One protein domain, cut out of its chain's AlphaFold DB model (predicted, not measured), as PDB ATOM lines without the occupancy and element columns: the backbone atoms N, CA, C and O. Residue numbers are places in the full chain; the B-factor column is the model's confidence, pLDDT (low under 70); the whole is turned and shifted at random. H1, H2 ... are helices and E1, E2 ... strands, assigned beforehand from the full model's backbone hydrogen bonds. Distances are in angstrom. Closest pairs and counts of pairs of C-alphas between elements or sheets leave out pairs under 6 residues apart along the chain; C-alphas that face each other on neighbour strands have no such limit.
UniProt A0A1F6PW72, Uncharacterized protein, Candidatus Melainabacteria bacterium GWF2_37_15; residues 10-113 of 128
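What this domain is: This is residues 10 to 113 of the 128 residues of an uncharacterized protein of Candidatus Melainabacteria bacterium GWF2_37_15 (UniProt A0A1F6PW72). A small sheet of three strands, E2, E4 and E3, makes one part of an elongated body, with H2 and the short H3 at one end of the long axis and a small ribbon of two strands, E1 and E5, toward the other end. Beyond E5 residues 108 to 113 run on as a tail that adds to the length, while the short helices H1, H4 and H5 lie near the sheet, H4 and H5 with their closest C-alphas to its strand E2. The printed part has 104 residues with five named helices and five named strands, in the order E1 H1 E2 H2 H3 E3 E4 H4 H5 E5; both sheets, E2 E4 E3 and E1 E5, are antiparallel. The class is mixed, helices and strands, with under half of the residues in named elements. The whole is compact, with a radius of gyration of the C-alphas of 14.6 A, and its C-alphas span 51 by 31 by 20 A.

How they stand to each other: In the larger sheet the inner strand E4, residues 59 to 63, has the edge strands E2, residues 25 to 27, and E3, residues 49 to 54, as neighbours. E3 and E4 form a hairpin, antiparallel at 149 degrees, with N 52 and O 60 2.8 A apart, within hydrogen-bond range. E2 and E4 are antiparallel at 140 degrees, with N 25 and O 61 2.8 A apart, within hydrogen-bond range. E2, the helices H2, residues 33 to 42, and H3, residues 44 to 48, and E3 make a split strand-helix-strand unit, two strands running the same way with E4 between them, and its crossover is right-handed. H2 only grazes the sheet with residues 33 to 40; its closest C-alphas to E3 are those of Glu 33 and Ile 51, 7.7 A. H3 only grazes the sheet with residues 46 to 48, and is only just on it, with 5 pairs of C-alphas within 10 A. H2 and H3 only just touch, only at the corner, with 3 pairs of C-alphas within 8 A, the closest Lys 40 and Tyr 46 at 5.2 A. H1, residues 20 to 23, is on the sheet and only just at the sheet's level, with a height over the sheet of 3.9 A; the closest C-alphas of H1 and E4 are those of Arg 23 and Ala 62, 4.5 A. H4, residues 80 to 83, only grazes the sheet with residues 81 to 82, and is close to but not clearly touching H1, Cys 22 and Cys 82 having the closest C-alphas at 7.4 A. H5, residues 88 to 93, only grazes the sheet with residues 90 to 93; its closest C-alphas to E2 are those of Tyr 26 and Lys 90, 6.8 A. E1, residues 10 to 12, and E5, residues 104 to 107, are antiparallel neighbours at 146 degrees, with N 10 and O 106 2.8 A apart, within hydrogen-bond range. E5 is apart from E2, E3 and E4. In H2 and H5 every O i to N i+4 pair is within hydrogen-bond range, in H3 0 of 1, with 1 of 2 O i to N i+3 pairs within range, and H1 and H4 are too short for an O i to N i+4 pair.

Where its parts are: E3 is 13.9 A long and E4 13.0 A from first to last C-alpha. E2 begins at C-alpha 25, (-30.730, -42.399, 35.178). H2 is 14.5 A long, H5 8.6 A and H3 8.2 A, while H1 and H4 have four residues each. E1 begins at C-alpha 10, (-26.711, -61.938, 31.678), and E5, 9.7 A long, ends at C-alpha 107, (-21.170, -63.009, 29.106).

The domain as a whole: The C-alphas farthest apart are those of Leu 41 and Glu 112, 51.4 A. The printed part has no cut. The link from E4 to H4, residues 64 to 79, is long. The mean pLDDT of the printed part is 92.6, and residue 31 is under 70.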
ATOM      1  N   ARG A  10     -25.832 -61.840  30.516       90.50
ATOM      2  CA  ARG A  10     -26.711 -61.938  31.678       90.50
ATOM      3  C   ARG A  10     -26.374 -60.856  32.695       90.50
ATOM      4  O   ARG A  10     -25.219 -60.458  32.850       90.50
ATOM      5  N   LEU A  11     -27.406 -60.372  33.376       92.69
ATOM      6  CA  LEU A  11     -27.258 -59.466  34.507       92.69
ATOM      7  C   LEU A  11     -27.226 -60.278  35.796       92.69
ATOM      8  O   LEU A  11     -28.129 -61.068  36.059       92.69
ATOM      9  N   GLU A  12     -26.213 -60.031  36.612       94.50
ATOM     10  CA  GLU A  12     -26.080 -60.592  37.953       94.50
ATOM     11  C   GLU A  12     -25.969 -59.479  38.994       94.50
ATOM     12  O   GLU A  12     -25.592 -58.346  38.685       94.50
ATOM     13  N   GLY A  13     -26.264 -59.820  40.247       94.62
ATOM     14  CA  GLY A  13     -26.182 -58.916  41.388       94.62
ATOM     15  C   GLY A  13     -27.534 -58.347  41.810       94.62
ATOM     16  O   GLY A  13     -28.600 -58.791  41.391       94.62
ATOM     17  N   TYR A  14     -27.477 -57.361  42.695       94.81
ATOM     18  CA  TYR A  14     -28.646 -56.730  43.297       94.81
ATOM     19  C   TYR A  14     -28.401 -55.236  43.492       94.81
ATOM     20  O   TYR A  14     -27.262 -54.765  43.464       94.81
ATOM     21  N   CYS A  15     -29.469 -54.471  43.717       94.88
ATOM     22  CA  CYS A  15     -29.352 -53.052  44.024       94.88
ATOM     23  C   CYS A  15     -28.757 -52.851  45.425       94.88
ATOM     24  O   CYS A  15     -29.438 -53.045  46.428       94.88
ATOM     25  N   CYS A  16     -27.515 -52.372  45.503       95.19
ATOM     26  CA  CYS A  16     -26.848 -52.012  46.760       95.19
ATOM     27  C   CYS A  16     -27.259 -50.641  47.332       95.19
ATOM     28  O   CYS A  16     -26.589 -50.113  48.214       95.19
ATOM     29  N   LYS A  17     -28.324 -50.017  46.804       95.19
ATOM     30  CA  LYS A  17     -28.809 -48.682  47.210       95.19
ATOM     31  C   LYS A  17     -27.729 -47.581  47.191       95.19
ATOM     32  O   LYS A  17     -27.831 -46.609  47.927       95.19
ATOM     33  N   CYS A  18     -26.732 -47.680  46.302       95.50
ATOM     34  CA  CYS A  18     -25.676 -46.666  46.179       95.50
ATOM     35  C   CYS A  18     -26.190 -45.292  45.701       95.50
ATOM     36  O   CYS A  18     -25.569 -44.265  45.972       95.50
ATOM     37  N   GLY A  19     -27.315 -45.264  44.976       96.12
ATOM     38  CA  GLY A  19     -27.947 -44.034  44.500       96.12
ATOM     39  C   GLY A  19     -27.339 -43.432  43.233       96.12
ATOM     40  O   GLY A  19     -27.786 -42.363  42.808       96.12
ATOM     41  N   ASP A  20     -26.357 -44.081  42.601       96.19
ATOM     42  CA  ASP A  20     -25.740 -43.562  41.372       96.19
ATOM     43  C   ASP A  20     -26.753 -43.533  40.214       96.19
ATOM     44  O   ASP A  20     -26.882 -42.521  39.524       96.19
ATOM     45  N   CYS A  21     -27.575 -44.580  40.067       95.69
ATOM     46  CA  CYS A  21     -28.659 -44.590  39.082       95.69
ATOM     47  C   CYS A  21     -29.739 -43.539  39.373       95.69
ATOM     48  O   CYS A  21     -30.391 -43.074  38.449       95.69
ATOM     49  N   CYS A  22     -29.916 -43.107  40.626       96.69
ATOM     50  CA  CYS A  22     -30.828 -42.009  40.955       96.69
ATOM     51  C   CYS A  22     -30.265 -40.644  40.539       96.69
ATOM     52  O   CYS A  22     -31.045 -39.734  40.263       96.69
ATOM     53  N   ARG A  23     -28.937 -40.490  40.500       96.75
ATOM     54  CA  ARG A  23     -28.257 -39.262  40.057       96.75
ATOM     55  C   ARG A  23     -28.135 -39.186  38.539       96.75
ATOM     56  O   ARG A  23     -28.189 -38.089  37.995       96.75
ATOM     57  N   PHE A  24     -27.994 -40.334  37.880       96.25
ATOM     58  CA  PHE A  24     -27.689 -40.432  36.456       96.25
ATOM     59  C   PHE A  24     -28.512 -41.551  35.786       96.25
ATOM     60  O   PHE A  24     -27.979 -42.554  35.305       96.25
ATOM     61  N   LEU A  25     -29.834 -41.414  35.777       95.56
ATOM     62  CA  LEU A  25     -30.730 -42.399  35.178       95.56
ATOM     63  C   LEU A  25     -30.819 -42.186  33.667       95.56
ATOM     64  O   LEU A  25     -31.288 -41.140  33.220       95.56
ATOM     65  N   TYR A  26     -30.399 -43.177  32.886       95.56
ATOM     66  CA  TYR A  26     -30.502 -43.117  31.432       95.56
ATOM     67  C   TYR A  26     -31.913 -43.487  30.963       95.56
ATOM     68  O   TYR A  26     -32.484 -44.493  31.397       95.56
ATOM     69  N   CYS A  27     -32.478 -42.670  30.083       91.88
ATOM     70  CA  CYS A  27     -33.841 -42.783  29.589       91.88
ATOM     71  C   CYS A  27     -33.817 -42.688  28.061       91.88
ATOM     72  O   CYS A  27     -33.483 -41.642  27.512       91.88
ATOM     73  N   VAL A  28     -34.146 -43.798  27.396       88.69
ATOM     74  CA  VAL A  28     -34.191 -43.877  25.926       88.69
ATOM     75  C   VAL A  28     -35.465 -43.223  25.399       88.69
ATOM     76  O   VAL A  28     -35.432 -42.514  24.407       88.69
ATOM     77  N   GLU A  29     -36.585 -43.381  26.108       80.62
ATOM     78  CA  GLU A  29     -37.865 -42.799  25.714       80.62
ATOM     79  C   GLU A  29     -38.518 -42.060  26.884       80.62
ATOM     80  O   GLU A  29     -38.637 -42.631  27.976       80.62
ATOM     81  N   PRO A  30     -38.966 -40.809  26.681       72.62
ATOM     82  CA  PRO A  30     -38.960 -40.045  25.438       72.62
ATOM     83  C   PRO A  30     -37.580 -39.441  25.145       72.62
ATOM     84  O   PRO A  30     -36.931 -38.886  26.030       72.62
ATOM     85  N   LEU A  31     -37.189 -39.475  23.870       68.62
ATOM     86  CA  LEU A  31     -35.920 -38.931  23.366       68.62
ATOM     87  C   LEU A  31     -35.816 -37.400  23.499       68.62
ATOM     88  O   LEU A  31     -34.733 -36.835  23.361       68.62
ATOM     89  N   THR A  32     -36.934 -36.701  23.737       79.00
ATOM     90  CA  THR A  32     -36.994 -35.234  23.709       79.00
ATOM     91  C   THR A  32     -37.416 -34.629  25.043       79.00
ATOM     92  O   THR A  32     -38.252 -35.157  25.778       79.00
ATOM     93  N   GLU A  33     -36.884 -33.440  25.329       84.19
ATOM     94  CA  GLU A  33     -37.248 -32.662  26.517       84.19
ATOM     95  C   GLU A  33     -38.743 -32.310  26.535       84.19
ATOM     96  O   GLU A  33     -39.369 -32.312  27.596       84.19
ATOM     97  N   LEU A  34     -39.328 -32.038  25.362       88.62
ATOM     98  CA  LEU A  34     -40.756 -31.762  25.220       88.62
ATOM     99  C   LEU A  34     -41.596 -33.002  25.546       88.62
ATOM    100  O   LEU A  34     -42.523 -32.910  26.351       88.62
ATOM    101  N   GLY A  35     -41.225 -34.172  25.013       89.31
ATOM    102  CA  GLY A  35     -41.865 -35.439  25.373       89.31
ATOM    103  C   GLY A  35     -41.776 -35.709  26.876       89.31
ATOM    104  O   GLY A  35     -42.753 -36.118  27.503       89.31
ATOM    105  N   PHE A  36     -40.642 -35.381  27.500       90.56
ATOM    106  CA  PHE A  36     -40.482 -35.511  28.945       90.56
ATOM    107  C   PHE A  36     -41.377 -34.547  29.742       90.56
ATOM    108  O   PHE A  36     -41.906 -34.919  30.794       90.56
ATOM    109  N   LYS A  37     -41.588 -33.316  29.255       90.00
ATOM    110  CA  LYS A  37     -42.549 -32.370  29.849       90.00
ATOM    111  C   LYS A  37     -43.975 -32.926  29.794       90.00
ATOM    112  O   LYS A  37     -44.652 -32.904  30.821       90.00
ATOM    113  N   PHE A  38     -44.394 -33.492  28.661       91.62
ATOM    114  CA  PHE A  38     -45.700 -34.149  28.543       91.62
ATOM    115  C   PHE A  38     -45.822 -35.373  29.458       91.62
ATOM    116  O   PHE A  38     -46.816 -35.505  30.171       91.62
ATOM    117  N   MET A  39     -44.787 -36.215  29.554       90.06
ATOM    118  CA  MET A  39     -44.797 -37.338  30.498       90.06
ATOM    119  C   MET A  39     -44.992 -36.900  31.949       90.06
ATOM    120  O   MET A  39     -45.672 -37.587  32.700       90.06
ATOM    121  N   LYS A  40     -44.429 -35.763  32.372       91.44
ATOM    122  CA  LYS A  40     -44.641 -35.230  33.733       91.44
ATOM    123  C   LYS A  40     -46.071 -34.763  33.991       91.44
ATOM    124  O   LYS A  40     -46.476 -34.688  35.158       91.44
ATOM    125  N   LEU A  41     -46.792 -34.393  32.934       92.00
ATOM    126  CA  LEU A  41     -48.197 -34.016  33.008       92.00
ATOM    127  C   LEU A  41     -49.072 -35.263  33.168       92.00
ATOM    128  O   LEU A  41     -49.875 -35.307  34.094       92.00
ATOM    129  N   ILE A  42     -48.841 -36.283  32.334       92.50
ATOM    130  CA  ILE A  42     -49.596 -37.548  32.328       92.50
ATOM    131  C   ILE A  42     -49.271 -38.405  33.562       92.50
ATOM    132  O   ILE A  42     -50.156 -38.989  34.178       92.50
ATOM    133  N   TYR A  43     -47.997 -38.458  33.958       91.88
ATOM    134  CA  TYR A  43     -47.504 -39.297  35.046       91.88
ATOM    135  C   TYR A  43     -46.811 -38.441  36.118       91.88
ATOM    136  O   TYR A  43     -45.585 -38.259  36.082       91.88
ATOM    137  N   PRO A  44     -47.547 -37.953  37.139       92.31
ATOM    138  CA  PRO A  44     -47.012 -37.064  38.175       92.31
ATOM    139  C   PRO A  44     -45.764 -37.603  38.884       92.31
ATOM    140  O   PRO A  44     -44.883 -36.826  39.259       92.31
ATOM    141  N   LYS A  45     -45.623 -38.934  38.989       92.94
ATOM    142  CA  LYS A  45     -44.440 -39.602  39.556       92.94
ATOM    143  C   LYS A  45     -43.127 -39.193  38.877       92.94
ATOM    144  O   LYS A  45     -42.099 -39.166  39.549       92.94
ATOM    145  N   TYR A  46     -43.150 -38.794  37.601       93.25
ATOM    146  CA  TYR A  46     -41.970 -38.343  36.851       93.25
ATOM    147  C   TYR A  46     -41.560 -36.887  37.138       93.25
ATOM    148  O   TYR A  46     -40.466 -36.465  36.754       93.25
ATOM    149  N   ARG A  47     -42.367 -36.099  37.867       94.62
ATOM    150  CA  ARG A  47     -42.008 -34.720  38.270       94.62
ATOM    151  C   ARG A  47     -40.780 -34.664  39.185       94.62
ATOM    152  O   ARG A  47     -40.097 -33.633  39.236       94.62
ATOM    153  N   ARG A  48     -40.460 -35.787  39.844       95.56
ATOM    154  CA  ARG A  48     -39.257 -35.961  40.669       95.56
ATOM    155  C   ARG A  48     -37.956 -35.923  39.872       95.56
ATOM    156  O   ARG A  48     -36.906 -35.807  40.479       95.56
ATOM    157  N   PHE A  49     -37.994 -35.993  38.545       96.38
ATOM    158  CA  PHE A  49     -36.791 -35.997  37.717       96.38
ATOM    159  C   PHE A  49     -36.520 -34.637  37.062       96.38
ATOM    160  O   PHE A  49     -37.436 -33.916  36.642       96.38
ATOM    161  N   LYS A  50     -35.240 -34.297  36.918       95.81
ATOM    162  CA  LYS A  50     -34.733 -33.206  36.072       95.81
ATOM    163  C   LYS A  50     -33.816 -33.783  34.993       95.81
ATOM    164  O   LYS A  50     -33.128 -34.760  35.262       95.81
ATOM    165  N   ILE A  51     -33.827 -33.192  33.802       95.25
ATOM    166  CA  ILE A  51     -32.880 -33.545  32.738       95.25
ATOM    167  C   ILE A  51     -31.543 -32.890  33.090       95.25
ATOM    168  O   ILE A  51     -31.524 -31.716  33.453       95.25
ATOM    169  N   ILE A  52     -30.457 -33.657  33.043       96.25
ATOM    170  CA  ILE A  52     -29.092 -33.196  33.350       96.25
ATOM    171  C   ILE A  52     -28.112 -33.412  32.192       96.25
ATOM    172  O   ILE A  52     -26.965 -32.990  32.273       96.25
ATOM    173  N   GLY A  53     -28.551 -34.073  31.127       94.81
ATOM    174  CA  GLY A  53     -27.746 -34.328  29.942       94.81
ATOM    175  C   GLY A  53     -28.569 -35.032  28.875       94.81
ATOM    176  O   GLY A  53     -29.689 -35.480  29.139       94.81
ATOM    177  N   LYS A  54     -28.013 -35.116  27.672       93.62
ATOM    178  CA  LYS A  54     -28.593 -35.834  26.539       93.62
ATOM    179  C   LYS A  54     -27.506 -36.234  25.556       93.62
ATOM    180  O   LYS A  54     -26.471 -35.572  25.486       93.62
ATOM    181  N   ASP A  55     -27.778 -37.276  24.795       92.06
ATOM    182  CA  ASP A  55     -27.000 -37.678  23.631       92.06
ATOM    183  C   ASP A  55     -27.956 -38.005  22.467       92.06
ATOM    184  O   ASP A  55     -29.134 -37.645  22.496       92.06
ATOM    185  N   LYS A  56     -27.442 -38.650  21.415       90.00
ATOM    186  CA  LYS A  56     -28.222 -39.020  20.224       90.00
ATOM    187  C   LYS A  56     -29.294 -40.094  20.474       90.00
ATOM    188  O   LYS A  56     -30.219 -40.206  19.678       90.00
ATOM    189  N   ASN A  57     -29.159 -40.880  21.539       91.25
ATOM    190  CA  ASN A  57     -29.961 -42.065  21.830       91.25
ATOM    191  C   ASN A  57     -30.861 -41.891  23.067       91.25
ATOM    192  O   ASN A  57     -31.714 -42.743  23.318       91.25
ATOM    193  N   GLY A  58     -30.687 -40.829  23.859       91.62
ATOM    194  CA  GLY A  58     -31.485 -40.636  25.065       91.62
ATOM    195  C   GLY A  58     -31.156 -39.394  25.888       91.62
ATOM    196  O   GLY A  58     -30.305 -38.567  25.554       91.62
ATOM    197  N   ILE A  59     -31.861 -39.280  27.013       93.50
ATOM    198  CA  ILE A  59     -31.680 -38.230  28.018       93.50
ATOM    199  C   ILE A  59     -31.212 -38.820  29.349       93.50
ATOM    200  O   ILE A  59     -31.577 -39.931  29.738       93.50
ATOM    201  N   ILE A  60     -30.425 -38.039  30.085       95.12
ATOM    202  CA  ILE A  60     -29.940 -38.382  31.421       95.12
ATOM    203  C   ILE A  60     -30.768 -37.609  32.441       95.12
ATOM    204  O   ILE A  60     -30.866 -36.380  32.388       95.12
ATOM    205  N   LEU A  61     -31.354 -38.332  33.388       95.75
ATOM    206  CA  LEU A  61     -32.224 -37.795  34.421       95.75
ATOM    207  C   LEU A  61     -31.565 -37.878  35.800       95.75
ATOM    208  O   LEU A  61     -30.994 -38.900  36.164       95.75
ATOM    209  N   ALA A  62     -31.738 -36.837  36.610       97.19
ATOM    210  CA  ALA A  62     -31.446 -36.868  38.040       97.19
ATOM    211  C   ALA A  62     -32.744 -36.799  38.848       97.19
ATOM    212  O   ALA A  62     -33.597 -35.939  38.605       97.19
ATOM    213  N   CYS A  63     -32.897 -37.684  39.830       97.69
ATOM    214  CA  CYS A  63     -33.977 -37.636  40.805       97.69
ATOM    215  C   CYS A  63     -33.704 -36.532  41.832       97.69
ATOM    216  O   CYS A  63     -32.636 -36.479  42.426       97.69
ATOM    217  N   LYS A  64     -34.686 -35.669  42.078       97.25
ATOM    218  CA  LYS A  64     -34.635 -34.583  43.065       97.25
ATOM    219  C   LYS A  64     -34.782 -35.075  44.506       97.25
ATOM    220  O   LYS A  64     -34.469 -34.331  45.419       97.25
ATOM    221  N   LEU A  65     -35.290 -36.295  44.702       96.94
ATOM    222  CA  LEU A  65     -35.510 -36.870  46.035       96.94
ATOM    223  C   LEU A  65     -34.261 -37.552  46.597       96.94
ATOM    224  O   LEU A  65     -34.265 -37.953  47.754       96.94
ATOM    225  N   ILE A  66     -33.225 -37.765  45.781       96.62
ATOM    226  CA  ILE A  66     -32.018 -38.452  46.235       96.62
ATOM    227  C   ILE A  66     -31.315 -37.611  47.302       96.62
ATOM    228  O   ILE A  66     -31.067 -36.425  47.096       96.62
ATOM    229  N   ARG A  67     -31.010 -38.226  48.445       96.19
ATOM    230  CA  ARG A  67     -30.260 -37.581  49.524       96.19
ATOM    231  C   ARG A  67     -28.764 -37.580  49.218       96.19
ATOM    232  O   ARG A  67     -28.287 -38.360  48.384       96.19
ATOM    233  N   GLU A  68     -28.020 -36.723  49.911       93.62
ATOM    234  CA  GLU A  68     -26.561 -36.616  49.770       93.62
ATOM    235  C   GLU A  68     -25.850 -37.943  50.064       93.62
ATOM    236  O   GLU A  68     -24.976 -38.340  49.294       93.62
ATOM    237  N   ASP A  69     -26.327 -38.692  51.065       93.50
ATOM    238  CA  ASP A  69     -25.861 -40.043  51.427       93.50
ATOM    239  C   ASP A  69     -26.108 -41.116  50.340       93.50
ATOM    240  O   ASP A  69     -25.566 -42.219  50.393       93.50
ATOM    241  N   GLY A  70     -26.905 -40.793  49.319       92.69
ATOM    242  CA  GLY A  70     -27.243 -41.686  48.217       92.69
ATOM    243  C   GLY A  70     -28.484 -42.541  48.429       92.69
ATOM    244  O   GLY A  70     -28.858 -43.278  47.516       92.69
ATOM    245  N   LEU A  71     -29.179 -42.395  49.552       95.56
ATOM    246  CA  LEU A  71     -30.402 -43.130  49.827       95.56
ATOM    247  C   LEU A  71     -31.618 -42.438  49.205       95.56
ATOM    248  O   LEU A  71     -31.797 -41.218  49.265       95.56
ATOM    249  N   CYS A  72     -32.480 -43.243  48.586       95.62
ATOM    250  CA  CYS A  72     -33.770 -42.780  48.093       95.62
ATOM    251  C   CYS A  72     -34.784 -42.833  49.248       95.62
ATOM    252  O   CYS A  72     -35.050 -43.930  49.738       95.62
ATOM    253  N   PRO A  73     -35.378 -41.701  49.663       95.31
ATOM    254  CA  PRO A  73     -36.351 -41.671  50.757       95.31
ATOM    255  C   PRO A  73     -37.688 -42.326  50.382       95.31
ATOM    256  O   PRO A  73     -38.493 -42.615  51.253       95.31
ATOM    257  N   ASP A  74     -37.916 -42.573  49.090       95.56
ATOM    258  CA  ASP A  74     -39.144 -43.151  48.542       95.56
ATOM    259  C   ASP A  74     -38.827 -44.413  47.719       95.56
ATOM    260  O   ASP A  74     -39.199 -44.535  46.551       95.56
ATOM    261  N   TYR A  75     -38.018 -45.313  48.294       94.62
ATOM    262  CA  TYR A  75     -37.473 -46.483  47.594       94.62
ATOM    263  C   TYR A  75     -38.560 -47.487  47.167       94.62
ATOM    264  O   TYR A  75     -38.502 -48.022  46.054       94.62
ATOM    265  N   GLU A  76     -39.563 -47.714  48.013       94.94
ATOM    266  CA  GLU A  76     -40.639 -48.675  47.742       94.94
ATOM    267  C   GLU A  76     -41.582 -48.177  46.630       94.94
ATOM    268  O   GLU A  76     -41.948 -48.933  45.725       94.94
ATOM    269  N   ASN A  77     -41.866 -46.868  46.578       94.44
ATOM    270  CA  ASN A  77     -42.745 -46.264  45.562       94.44
ATOM    271  C   ASN A  77     -41.985 -45.699  44.351       94.44
ATOM    272  O   ASN A  77     -42.476 -44.822  43.630       94.44
ATOM    273  N   ARG A  78     -40.768 -46.193  44.097       94.75
ATOM    274  CA  ARG A  78     -39.957 -45.767  42.951       94.75
ATOM    275  C   ARG A  78     -40.712 -45.947  41.626       94.75
ATOM    276  O   ARG A  78     -41.321 -46.986  41.418       94.75
ATOM    277  N   PRO A  79     -40.642 -44.994  40.681       94.38
ATOM    278  CA  PRO A  79     -41.212 -45.180  39.348       94.38
ATOM    279  C   PRO A  79     -40.579 -46.363  38.604       94.38
ATOM    280  O   PRO A  79     -39.436 -46.729  38.876       94.38
ATOM    281  N   ASP A  80     -41.275 -46.897  37.602       92.75
ATOM    282  CA  ASP A  80     -40.838 -48.100  36.875       92.75
ATOM    283  C   ASP A  80     -39.482 -47.904  36.198       92.75
ATOM    284  O   ASP A  80     -38.643 -48.790  36.260       92.75
ATOM    285  N   ILE A  81     -39.191 -46.700  35.691       92.44
ATOM    286  CA  ILE A  81     -37.868 -46.369  35.143       92.44
ATOM    287  C   ILE A  81     -36.721 -46.562  36.155       92.44
ATOM    288  O   ILE A  81     -35.602 -46.866  35.755       92.44
ATOM    289  N   CYS A  82     -36.980 -46.399  37.456       95.56
ATOM    290  CA  CYS A  82     -36.001 -46.677  38.505       95.56
ATOM    291  C   CYS A  82     -35.905 -48.169  38.837       95.56
ATOM    292  O   CYS A  82     -34.814 -48.629  39.158       95.56
ATOM    293  N   ARG A  83     -37.028 -48.900  38.813       94.94
ATOM    294  CA  ARG A  83     -37.065 -50.347  39.097       94.94
ATOM    295  C   ARG A  83     -36.459 -51.170  37.963       94.94
ATOM    296  O   ARG A  83     -35.835 -52.186  38.219       94.94
ATOM    297  N   ASP A  84     -36.607 -50.680  36.740       94.00
ATOM    298  CA  ASP A  84     -36.060 -51.262  35.517       94.00
ATOM    299  C   ASP A  84     -34.530 -51.107  35.414       94.00
ATOM    300  O   ASP A  84     -33.909 -51.662  34.519       94.00
ATOM    301  N   TYR A  85     -33.881 -50.353  36.310       95.19
ATOM    302  CA  TYR A  85     -32.421 -50.288  36.324       95.19
ATOM    303  C   TYR A  85     -31.811 -51.487  37.076       95.19
ATOM    304  O   TYR A  85     -32.143 -51.678  38.249       95.19
ATOM    305  N   PRO A  86     -30.820 -52.191  36.492       95.44
ATOM    306  CA  PRO A  86     -30.253 -51.997  35.152       95.44
ATOM    307  C   PRO A  86     -31.051 -52.700  34.041       95.44
ATOM    308  O   PRO A  86     -31.474 -53.840  34.200       95.44
ATOM    309  N   ASN A  87     -31.162 -52.054  32.875       93.31
ATOM    310  CA  ASN A  87     -31.803 -52.623  31.685       93.31
ATOM    311  C   ASN A  87     -30.777 -52.756  30.541       93.31
ATOM    312  O   ASN A  87     -30.220 -51.729  30.132       93.31
ATOM    313  N   PRO A  88     -30.542 -53.960  29.978       90.62
ATOM    314  CA  PRO A  88     -29.554 -54.167  28.916       90.62
ATOM    315  C   PRO A  88     -29.784 -53.312  27.669       90.62
ATOM    316  O   PRO A  88     -28.826 -52.773  27.124       90.62
ATOM    317  N   LYS A  89     -31.041 -53.102  27.251       89.94
ATOM    318  CA  LYS A  89     -31.361 -52.258  26.085       89.94
ATOM    319  C   LYS A  89     -30.941 -50.809  26.322       89.94
ATOM    320  O   LYS A  89     -30.382 -50.168  25.441       89.94
ATOM    321  N   LYS A  90     -31.166 -50.299  27.538       93.19
ATOM    322  CA  LYS A  90     -30.747 -48.942  27.917       93.19
ATOM    323  C   LYS A  90     -29.234 -48.826  28.032       93.19
ATOM    324  O   LYS A  90     -28.700 -47.782  27.686       93.19
ATOM    325  N   ILE A  91     -28.555 -49.874  28.504       93.38
ATOM    326  CA  ILE A  91     -27.088 -49.924  28.542       93.38
ATOM    327  C   ILE A  91     -26.524 -49.886  27.119       93.38
ATOM    328  O   ILE A  91     -25.694 -49.035  26.821       93.38
ATOM    329  N   TYR A  92     -27.050 -50.716  26.217       90.25
ATOM    330  CA  TYR A  92     -26.657 -50.731  24.805       90.25
ATOM    331  C   TYR A  92     -26.855 -49.367  24.118       90.25
ATOM    332  O   TYR A  92     -26.047 -48.958  23.289       90.25
ATOM    333  N   ALA A  93     -27.898 -48.626  24.499       91.81
ATOM    334  CA  ALA A  93     -28.172 -47.294  23.962       91.81
ATOM    335  C   ALA A  93     -27.214 -46.190  24.463       91.81
ATOM    336  O   ALA A  93     -27.140 -45.140  23.829       91.81
ATOM    337  N   GLY A  94     -26.475 -46.398  25.557       92.06
ATOM    338  CA  GLY A  94     -25.593 -45.382  26.157       92.06
ATOM    339  C   GLY A  94     -25.673 -45.300  27.686       92.06
ATOM    340  O   GLY A  94     -24.875 -44.614  28.328       92.06
ATOM    341  N   GLY A  95     -26.617 -46.015  28.297       93.50
ATOM    342  CA  GLY A  95     -26.667 -46.219  29.738       93.50
ATOM    343  C   GLY A  95     -25.465 -47.018  30.248       93.50
ATOM    344  O   GLY A  95     -24.742 -47.666  29.499       93.50
ATOM    345  N   ARG A  96     -25.245 -46.997  31.564       94.12
ATOM    346  CA  ARG A  96     -24.076 -47.646  32.170       94.12
ATOM    347  C   ARG A  96     -24.346 -48.197  33.560       94.12
ATOM    348  O   ARG A  96     -25.225 -47.719  34.288       94.12
ATOM    349  N   LEU A  97     -23.540 -49.184  33.934       95.31
ATOM    350  CA  LEU A  97     -23.351 -49.591  35.321       95.31
ATOM    351  C   LEU A  97     -22.344 -48.637  35.971       95.31
ATOM    352  O   LEU A  97     -21.285 -48.362  35.412       95.31
ATOM    353  N   TYR A  98     -22.705 -48.067  37.117       93.56
ATOM    354  CA  TYR A  98     -21.862 -47.090  37.808       93.56
ATOM    355  C   TYR A  98     -20.826 -47.763  38.702       93.56
ATOM    356  O   TYR A  98     -21.027 -48.887  39.144       93.56
ATOM    357  N   LYS A  99     -19.741 -47.054  39.029       92.25
ATOM    358  CA  LYS A  99     -18.613 -47.604  39.800       92.25
ATOM    359  C   LYS A  99     -19.029 -48.239  41.135       92.25
ATOM    360  O   LYS A  99     -18.447 -49.243  41.524       92.25
ATOM    361  N   ARG A 100     -20.014 -47.669  41.841       94.69
ATOM    362  CA  ARG A 100     -20.508 -48.209  43.125       94.69
ATOM    363  C   ARG A 100     -21.649 -49.215  42.951       94.69
ATOM    364  O   ARG A 100     -22.182 -49.710  43.939       94.69
ATOM    365  N   CYS A 101     -22.081 -49.465  41.718       95.25
ATOM    366  CA  CYS A 101     -23.117 -50.433  41.402       95.25
ATOM    367  C   CYS A 101     -22.550 -51.850  41.526       95.25
ATOM    368  O   CYS A 101     -21.500 -52.153  40.973       95.25
ATOM    369  N   THR A 102     -23.262 -52.719  42.234       96.38
ATOM    370  CA  THR A 102     -22.895 -54.131  42.420       96.38
ATOM    371  C   THR A 102     -23.434 -55.047  41.329       96.38
ATOM    372  O   THR A 102     -23.088 -56.226  41.309       96.38
ATOM    373  N   TYR A 103     -24.282 -54.533  40.434       96.88
ATOM    374  CA  TYR A 103     -24.691 -55.286  39.256       96.88
ATOM    375  C   TYR A 103     -23.496 -55.525  38.336       96.88
ATOM    376  O   TYR A 103     -22.643 -54.652  38.169       96.88
ATOM    377  N   LYS A 104     -23.478 -56.693  37.699       94.50
ATOM    378  CA  LYS A 104     -22.492 -57.078  36.692       94.50
ATOM    379  C   LYS A 104     -23.217 -57.524  35.432       94.50
ATOM    380  O   LYS A 104     -24.232 -58.212  35.513       94.50
ATOM    381  N   LEU A 105     -22.690 -57.125  34.281       92.06
ATOM    382  CA  LEU A 105     -23.090 -57.667  32.990       92.06
ATOM    383  C   LEU A 105     -22.020 -58.681  32.592       92.06
ATOM    384  O   LEU A 105     -20.892 -58.291  32.297       92.06
ATOM    385  N   LEU A 106     -22.354 -59.963  32.662       90.44
ATOM    386  CA  LEU A 106     -21.428 -61.054  32.372       90.44
ATOM    387  C   LEU A 106     -21.818 -61.722  31.056       90.44
ATOM    388  O   LEU A 106     -23.014 -61.802  30.753       90.44
ATOM    389  N   PRO A 107     -20.849 -62.204  30.267       89.75
ATOM    390  CA  PRO A 107     -21.170 -63.009  29.106       89.75
ATOM    391  C   PRO A 107     -21.798 -64.330  29.574       89.75
ATOM    392  O   PRO A 107     -21.452 -64.877  30.620       89.75
ATOM    393  N   GLY A 108     -22.781 -64.808  28.821       86.69
ATOM    394  CA  GLY A 108     -23.527 -66.034  29.091       86.69
ATOM    395  C   GLY A 108     -22.646 -67.276  29.006       86.69
ATOM    396  O   GLY A 108     -22.909 -68.227  29.731       86.69
ATOM    397  N   ARG A 109     -21.597 -67.206  28.183       84.12
ATOM    398  CA  ARG A 109     -20.492 -68.158  28.086       84.12
ATOM    399  C   ARG A 109     -19.170 -67.420  28.233       84.12
ATOM    400  O   ARG A 109     -19.049 -66.295  27.742       84.12
ATOM    401  N   THR A 110     -18.206 -68.014  28.918       86.06
ATOM    402  CA  THR A 110     -16.834 -67.499  28.961       86.06
ATOM    403  C   THR A 110     -16.064 -67.928  27.716       86.06
ATOM    404  O   THR A 110     -16.575 -68.687  26.901       86.06
ATOM    405  N   PHE A 111     -14.843 -67.420  27.541       84.38
ATOM    406  CA  PHE A 111     -13.990 -67.851  26.434       84.38
ATOM    407  C   PHE A 111     -13.653 -69.348  26.540       84.38
ATOM    408  O   PHE A 111     -13.683 -70.070  25.551       84.38
ATOM    409  N   GLU A 112     -13.410 -69.816  27.759       87.75
ATOM    410  CA  GLU A 112     -13.099 -71.206  28.078       87.75
ATOM    411  C   GLU A 112     -14.260 -72.146  27.721       87.75
ATOM    412  O   GLU A 112     -14.019 -73.225  27.185       87.75
ATOM    413  N   ASP A 113     -15.513 -71.713  27.917       86.19
ATOM    414  CA  ASP A 113     -16.693 -72.479  27.493       86.19
ATOM    415  C   ASP A 113     -16.708 -72.734  25.974       86.19
ATOM    416  O   ASP A 113     -17.284 -73.724  25.526       86.19
TER     417      ASP A 113